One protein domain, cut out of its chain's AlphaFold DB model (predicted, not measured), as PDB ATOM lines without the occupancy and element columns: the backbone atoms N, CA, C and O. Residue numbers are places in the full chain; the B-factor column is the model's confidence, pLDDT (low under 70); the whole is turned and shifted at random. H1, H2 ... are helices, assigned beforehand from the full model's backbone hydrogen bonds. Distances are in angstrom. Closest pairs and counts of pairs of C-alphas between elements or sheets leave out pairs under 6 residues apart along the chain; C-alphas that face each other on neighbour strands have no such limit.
ATOM      1  N   PRO A  35     292.164 262.494 177.568       67.19
ATOM      2  CA  PRO A  35     292.377 261.458 176.565       67.19
ATOM      3  C   PRO A  35     292.854 262.027 175.226       67.19
ATOM      4  O   PRO A  35     293.650 261.382 174.544       67.19
ATOM      5  N   LEU A  36     292.405 263.229 174.853       70.38
ATOM      6  CA  LEU A  36     292.728 263.835 173.567       70.38
ATOM      7  C   LEU A  36     294.193 264.277 173.521       70.38
ATOM      8  O   LEU A  36     294.921 263.904 172.602       70.38
ATOM      9  N   THR A  37     294.654 264.997 174.545       72.81
ATOM     10  CA  THR A  37     296.073 265.349 174.688       72.81
ATOM     11  C   THR A  37     296.955 264.103 174.768       72.81
ATOM     12  O   THR A  37     298.011 264.058 174.140       72.81
ATOM     13  N   THR A  38     296.510 263.053 175.467       73.62
ATOM     14  CA  THR A  38     297.248 261.782 175.551       73.62
ATOM     15  C   THR A  38     297.439 261.151 174.170       73.62
ATOM     16  O   THR A  38     298.546 260.728 173.823       73.62
ATOM     17  N   TRP A  39     296.385 261.124 173.351       71.06
ATOM     18  CA  TRP A  39     296.462 260.617 171.984       71.06
ATOM     19  C   TRP A  39     297.321 261.486 171.083       71.06
ATOM     20  O   TRP A  39     298.161 260.952 170.365       71.06
ATOM     21  N   ARG A  40     297.180 262.810 171.167       73.31
ATOM     22  CA  ARG A  40     298.019 263.746 170.417       73.31
ATOM     23  C   ARG A  40     299.505 263.530 170.709       73.31
ATOM     24  O   ARG A  40     300.298 263.404 169.783       73.31
ATOM     25  N   LEU A  41     299.880 263.429 171.985       71.88
ATOM     26  CA  LEU A  41     301.265 263.166 172.385       71.88
ATOM     27  C   LEU A  41     301.744 261.782 171.927       71.88
ATOM     28  O   LEU A  41     302.894 261.638 171.516       71.88
ATOM     29  N   SER A  42     300.874 260.771 171.955       67.38
ATOM     30  CA  SER A  42     301.204 259.421 171.478       67.38
ATOM     31  C   SER A  42     301.412 259.377 169.959       67.38
ATOM     32  O   SER A  42     302.322 258.701 169.490       67.38
ATOM     33  N   LEU A  43     300.616 260.124 169.186       68.62
ATOM     34  CA  LEU A  43     300.790 260.276 167.738       68.62
ATOM     35  C   LEU A  43     302.081 261.032 167.407       68.62
ATOM     36  O   LEU A  43     302.832 260.615 166.527       68.62
ATOM     37  N   LEU A  44     302.386 262.085 168.163       68.50
ATOM     38  CA  LEU A  44     303.616 262.850 167.989       68.50
ATOM     39  C   LEU A  44     304.865 262.013 168.302       68.50
ATOM     40  O   LEU A  44     305.835 262.050 167.559       68.50
ATOM     41  N   THR A  45     304.848 261.248 169.394       68.69
ATOM     42  CA  THR A  45     306.017 260.472 169.848       68.69
ATOM     43  C   THR A  45     306.179 259.134 169.129       68.69
ATOM     44  O   THR A  45     307.304 258.712 168.890       68.69
ATOM     45  N   GLY A  46     305.078 258.456 168.799       63.25
ATOM     46  CA  GLY A  46     305.095 257.133 168.170       63.25
ATOM     47  C   GLY A  46     305.069 257.152 166.642       63.25
ATOM     48  O   GLY A  46     305.494 256.178 166.027       63.25
ATOM     49  N   PHE A  47     304.571 258.235 166.034       65.69
ATOM     50  CA  PHE A  47     304.349 258.342 164.583       65.69
ATOM     51  C   PHE A  47     304.867 259.652 163.982       65.69
ATOM     52  O   PHE A  47     304.581 259.924 162.817       65.69
ATOM     53  N   GLU A  48     305.563 260.489 164.763       73.25
ATOM     54  CA  GLU A  48     306.061 261.813 164.343       73.25
ATOM     55  C   GLU A  48     304.966 262.701 163.720       73.25
ATOM     56  O   GLU A  48     305.232 263.603 162.929       73.25
ATOM     57  N   THR A  49     303.701 262.443 164.071       70.56
ATOM     58  CA  THR A  49     302.547 263.123 163.482       70.56
ATOM     59  C   THR A  49     302.051 264.203 164.441       70.56
ATOM     60  O   THR A  49     301.424 263.899 165.458       70.56
ATOM     61  N   ASP A  50     302.310 265.474 164.121       79.94
ATOM     62  CA  ASP A  50     301.779 266.616 164.876       79.94
ATOM     63  C   ASP A  50     300.412 267.035 164.326       79.94
ATOM     64  O   ASP A  50     300.300 267.774 163.347       79.94
ATOM     65  N   VAL A  51     299.354 266.524 164.953       78.56
ATOM     66  CA  VAL A  51     297.967 266.890 164.650       78.56
ATOM     67  C   VAL A  51     297.395 267.665 165.824       78.56
ATOM     68  O   VAL A  51     297.425 267.204 166.963       78.56
ATOM     69  N   SER A  52     296.867 268.853 165.548       77.88
ATOM     70  CA  SER A  52     296.255 269.730 166.551       77.88
ATOM     71  C   SER A  52     294.729 269.746 166.494       77.88
ATOM     72  O   SER A  52     294.108 270.146 167.477       77.88
ATOM     73  N   ASP A  53     294.132 269.281 165.392       84.38
ATOM     74  CA  ASP A  53     292.682 269.150 165.241       84.38
ATOM     75  C   ASP A  53     292.141 267.969 166.078       84.38
ATOM     76  O   ASP A  53     292.524 266.818 165.830       84.38
ATOM     77  N   PRO A  54     291.249 268.218 167.058       78.50
ATOM     78  CA  PRO A  54     290.637 267.182 167.886       78.50
ATOM     79  C   PRO A  54     289.937 266.059 167.114       78.50
ATOM     80  O   PRO A  54     289.982 264.902 167.537       78.50
ATOM     81  N   GLU A  55     289.267 266.370 166.003       84.44
ATOM     82  CA  GLU A  55     288.545 265.366 165.208       84.44
ATOM     83  C   GLU A  55     289.516 264.435 164.476       84.44
ATOM     84  O   GLU A  55     289.355 263.210 164.467       84.44
ATOM     85  N   GLU A  56     290.588 265.004 163.934       83.00
ATOM     86  CA  GLU A  56     291.624 264.248 163.238       83.00
ATOM     87  C   GLU A  56     292.436 263.379 164.222       83.00
ATOM     88  O   GLU A  56     292.701 262.209 163.934       83.00
ATOM     89  N   VAL A  57     292.736 263.877 165.433       74.81
ATOM     90  CA  VAL A  57     293.368 263.079 166.508       74.81
ATOM     91  C   VAL A  57     292.512 261.861 166.870       74.81
ATOM     92  O   VAL A  57     293.026 260.743 166.944       74.81
ATOM     93  N   ARG A  58     291.199 262.047 167.052       78.69
ATOM     94  CA  ARG A  58     290.245 260.963 167.345       78.69
ATOM     95  C   ARG A  58     290.205 259.903 166.245       78.69
ATOM     96  O   ARG A  58     290.260 258.697 166.510       78.69
ATOM     97  N   LYS A  59     290.154 260.345 164.989       83.19
ATOM     98  CA  LYS A  59     290.154 259.469 163.814       83.19
ATOM     99  C   LYS A  59     291.437 258.641 163.723       83.19
ATOM    100  O   LYS A  59     291.362 257.427 163.523       83.19
ATOM    101  N   LEU A  60     292.599 259.268 163.911       76.00
ATOM    102  CA  LEU A  60     293.895 258.587 163.894       76.00
ATOM    103  C   LEU A  60     294.038 257.602 165.059       76.00
ATOM    104  O   LEU A  60     294.459 256.466 164.843       76.00
ATOM    105  N   ALA A  61     293.605 257.982 166.263       71.81
ATOM    106  CA  ALA A  61     293.570 257.096 167.423       71.81
ATOM    107  C   ALA A  61     292.748 255.825 167.154       71.81
ATOM    108  O   ALA A  61     293.187 254.713 167.457       71.81
ATOM    109  N   ARG A  62     291.574 255.966 166.524       78.62
ATOM    110  CA  ARG A  62     290.731 254.826 166.136       78.62
ATOM    111  C   ARG A  62     291.403 253.930 165.098       78.62
ATOM    112  O   ARG A  62     291.361 252.710 165.250       78.62
ATOM    113  N   LEU A  63     291.988 254.509 164.048       78.56
ATOM    114  CA  LEU A  63     292.680 253.746 163.001       78.56
ATOM    115  C   LEU A  63     293.862 252.966 163.577       78.56
ATOM    116  O   LEU A  63     294.028 251.783 163.284       78.56
ATOM    117  N   TYR A  64     294.635 253.605 164.453       71.50
ATOM    118  CA  TYR A  64     295.741 252.952 165.132       71.50
ATOM    119  C   TYR A  64     295.263 251.798 166.020       71.50
ATOM    120  O   TYR A  64     295.768 250.681 165.912       71.50
ATOM    121  N   ALA A  65     294.233 252.028 166.840       70.44
ATOM    122  CA  ALA A  65     293.641 250.983 167.666       70.44
ATOM    123  C   ALA A  65     293.151 249.789 166.826       70.44
ATOM    124  O   ALA A  65     293.367 248.643 167.214       70.44
ATOM    125  N   GLN A  66     292.545 250.035 165.659       77.00
ATOM    126  CA  GLN A  66     292.135 248.979 164.724       77.00
ATOM    127  C   GLN A  66     293.318 248.184 164.164       77.00
ATOM    128  O   GLN A  66     293.216 246.963 164.064       77.00
ATOM    129  N   ALA A  67     294.417 248.858 163.816       73.94
ATOM    130  CA  ALA A  67     295.606 248.224 163.254       73.94
ATOM    131  C   ALA A  67     296.349 247.349 164.278       73.94
ATOM    132  O   ALA A  67     296.795 246.256 163.938       73.94
ATOM    133  N   VAL A  68     296.447 247.803 165.533       74.19
ATOM    134  CA  VAL A  68     297.037 247.020 166.637       74.19
ATOM    135  C   VAL A  68     296.154 245.825 166.999       74.19
ATOM    136  O   VAL A  68     296.646 244.748 167.338       74.19
ATOM    137  N   GLY A  69     294.838 246.002 166.899       66.50
ATOM    138  CA  GLY A  69     293.871 244.978 167.252       66.50
ATOM    139  C   GLY A  69     293.643 244.867 168.766       66.50
ATOM    140  O   GLY A  69     294.110 245.687 169.557       66.50
ATOM    141  N   PRO A  70     292.876 243.856 169.203       71.00
ATOM    142  CA  PRO A  70     292.395 243.755 170.580       71.00
ATOM    143  C   PRO A  70     293.446 243.241 171.576       71.00
ATOM    144  O   PRO A  70     293.146 243.136 172.767       71.00
ATOM    145  N   HIS A  71     294.643 242.878 171.110       67.00
ATOM    146  CA  HIS A  71     295.699 242.289 171.927       67.00
ATOM    147  C   HIS A  71     296.669 243.372 172.396       67.00
ATOM    148  O   HIS A  71     297.292 244.057 171.591       67.00
ATOM    149  N   LEU A  72     296.806 243.513 173.711       62.19
ATOM    150  CA  LEU A  72     297.690 244.485 174.338       62.19
ATOM    151  C   LEU A  72     298.976 243.807 174.841       62.19
ATOM    152  O   LEU A  72     298.962 242.620 175.195       62.19
ATOM    153  N   PRO A  73     300.093 244.552 174.938       53.34
ATOM    154  CA  PRO A  73     301.318 244.054 175.552       53.34
ATOM    155  C   PRO A  73     301.072 243.501 176.963       53.34
ATOM    156  O   PRO A  73     300.284 244.047 177.734       53.34
ATOM    157  N   GLY A  74     301.764 242.415 177.314       62.47
ATOM    158  CA  GLY A  74     301.614 241.762 178.620       62.47
ATOM    159  C   GLY A  74     300.491 240.721 178.701       62.47
ATOM    160  O   GLY A  74     300.096 240.348 179.801       62.47
ATOM    161  N   GLY A  75     299.980 240.245 177.560       60.78
ATOM    162  CA  GLY A  75     299.014 239.138 177.502       60.78
ATOM    163  C   GLY A  75     297.574 239.530 177.838       60.78
ATOM    164  O   GLY A  75     296.720 238.663 178.005       60.78
ATOM    165  N   VAL A  76     297.289 240.829 177.930       62.09
ATOM    166  CA  VAL A  76     295.936 241.354 178.144       62.09
ATOM    167  C   VAL A  76     295.234 241.466 176.794       62.09
ATOM    168  O   VAL A  76     295.840 241.851 175.800       62.09
ATOM    169  N   SER A  77     293.954 241.115 176.722       64.88
ATOM    170  CA  SER A  77     293.169 241.251 175.493       64.88
ATOM    171  C   SER A  77     291.782 241.787 175.794       64.88
ATOM    172  O   SER A  77     291.164 241.405 176.789       64.88
ATOM    173  N   PHE A  78     291.281 242.650 174.918       64.44
ATOM    174  CA  PHE A  78     289.874 243.021 174.931       64.44
ATOM    175  C   PHE A  78     289.009 241.825 174.528       64.44
ATOM    176  O   PHE A  78     289.373 241.029 173.660       64.44
ATOM    177  N   THR A  79     287.804 241.738 175.093       78.56
ATOM    178  CA  THR A  79     286.742 240.937 174.471       78.56
ATOM    179  C   THR A  79     286.329 241.587 173.149       78.56
ATOM    180  O   THR A  79     286.451 242.802 172.981       78.56
ATOM    181  N   SER A  80     285.773 240.820 172.209       74.69
ATOM    182  CA  SER A  80     285.306 241.374 170.926       74.69
ATOM    183  C   SER A  80     284.267 242.489 171.105       74.69
ATOM    184  O   SER A  80     284.214 243.429 170.318       74.69
ATOM    185  N   GLN A  81     283.434 242.406 172.147       74.19
ATOM    186  CA  GLN A  81     282.496 243.471 172.494       74.19
ATOM    187  C   GLN A  81     283.216 244.690 173.082       74.19
ATOM    188  O   GLN A  81     283.011 245.793 172.583       74.19
ATOM    189  N   GLY A  82     284.102 244.493 174.063       70.62
ATOM    190  CA  GLY A  82     284.837 245.589 174.694       70.62
ATOM    191  C   GLY A  82     285.727 246.351 173.712       70.62
ATOM    192  O   GLY A  82     285.827 247.571 173.790       70.62
ATOM    193  N   PHE A  83     286.305 245.660 172.726       77.12
ATOM    194  CA  PHE A  83     287.082 246.307 171.671       77.12
ATOM    195  C   PHE A  83     286.206 247.183 170.765       77.12
ATOM    196  O   PHE A  83     286.595 248.294 170.421       77.12
ATOM    197  N   ARG A  84     284.990 246.735 170.417       73.88
ATOM    198  CA  ARG A  84     284.043 247.546 169.632       73.88
ATOM    199  C   ARG A  84     283.580 248.786 170.391       73.88
ATOM    200  O   ARG A  84     283.533 249.863 169.806       73.88
ATOM    201  N   GLU A  85     283.269 248.641 171.676       74.12
ATOM    202  CA  GLU A  85     282.879 249.761 172.543       74.12
ATOM    203  C   GLU A  85     284.020 250.770 172.696       74.12
ATOM    204  O   GLU A  85     283.804 251.975 172.582       74.12
ATOM    205  N   TYR A  86     285.251 250.282 172.859       72.19
ATOM    206  CA  TYR A  86     286.443 251.119 172.872       72.19
ATOM    207  C   TYR A  86     286.613 251.898 171.561       72.19
ATOM    208  O   TYR A  86     286.731 253.120 171.595       72.19
ATOM    209  N   LEU A  87     286.535 251.235 170.402       75.56
ATOM    210  CA  LEU A  87     286.633 251.908 169.101       75.56
ATOM    211  C   LEU A  87     285.532 252.955 168.884       75.56
ATOM    212  O   LEU A  87     285.788 253.971 168.243       75.56
ATOM    213  N   ALA A  88     284.322 252.712 169.395       75.50
ATOM    214  CA  ALA A  88     283.224 253.673 169.328       75.50
ATOM    215  C   ALA A  88     283.476 254.895 170.225       75.50
ATOM    216  O   ALA A  88     283.205 256.019 169.813       75.50
ATOM    217  N   SER A  89     284.045 254.682 171.415       72.31
ATOM    218  CA  SER A  89     284.354 255.760 172.363       72.31
ATOM    219  C   SER A  89     285.382 256.765 171.837       72.31
ATOM    220  O   SER A  89     285.388 257.908 172.272       72.31
ATOM    221  N   LEU A  90     286.219 256.363 170.874       70.69
ATOM    222  CA  LEU A  90     287.243 257.221 170.277       70.69
ATOM    223  C   LEU A  90     286.688 258.251 169.281       70.69
ATOM    224  O   LEU A  90     287.447 259.105 168.848       70.69
ATOM    225  N   LEU A  91     285.410 258.170 168.889       73.19
ATOM    226  CA  LEU A  91     284.764 259.117 167.963       73.19
ATOM    227  C   LEU A  91     283.769 260.064 168.649       73.19
ATOM    228  O   LEU A  91     283.110 260.840 167.963       73.19
ATOM    229  N   MET A  92     283.613 259.945 169.969       63.47
ATOM    230  CA  MET A  92     282.802 260.847 170.795       63.47
ATOM    231  C   MET A  92     283.667 261.996 171.331       63.47
ATOM    232  O   MET A  92     283.115 263.093 171.546       63.47
TER     233      MET A  92
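Overview. This is residues 35 to 92 of the 92 residues of an uncharacterized protein of Methylobacterium soli (UniProt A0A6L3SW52). The longest helix, H2, lies in the middle; H1 crosses it steeply near its first turns, and H3 runs back the opposite way at a shallow tilt beside its later part. A long loop, residues 69 to 79, joins H2 to H3 and holds a short antiparallel pairing of residues 71 to 72 with residues 76 to 77. The printed part has 58 residues with three named helices, in the order H1, H2, H3, and no named strand; the class is all helix. The whole is compact, with a radius of gyration of the C-alphas of 11.7 A and spans of 31 by 24 by 17 A.

Arrangement. H2, residues 54 to 68, touches H1, residues 35 to 47; their closest C-alphas, those of Val 57 and Arg 40, are 6.1 A apart. H1 and H2 run the same way at a steep tilt of 60 degrees. H2 only just touches H3, residues 80 to 89, with 3 pairs of C-alphas within 8 A, and does so with residues 62 to 66 alone. Their closest C-alphas, those of Arg 62 and Leu 87, are 5.8 A apart. H2 and H3 run opposite ways at a shallow tilt of 17 degrees and form a helical hairpin. H1 and H3 are apart. In H1, H2 and H3 every O i to N i+4 pair is within hydrogen-bond range.

Along the chain. H2 measures 21.2 A from its first to its last C-alpha, from C-alpha 54 at (290.637, 267.182, 167.886) to C-alpha 68 at (297.037, 247.020, 166.637). H1 measures 17.2 A and begins at C-alpha 35, at (292.377, 261.458, 176.565). H3 measures 14.5 A and ends at C-alpha 89, at (284.354, 255.760, 172.363).

Size, cuts and confidence. The two C-alphas farthest apart, those of Asp 53 and Gly 75, are 33.0 A apart. The printed part has no cut and ends at residue 92, the chain's last. The link from H1 to H2 is short, with 6 residues, and that from H2 to H3 is long, with 11. The mean pLDDT of the printed part is 72.1; 17 residues are under 70, among them residues 42 to 47 and 71 to 78.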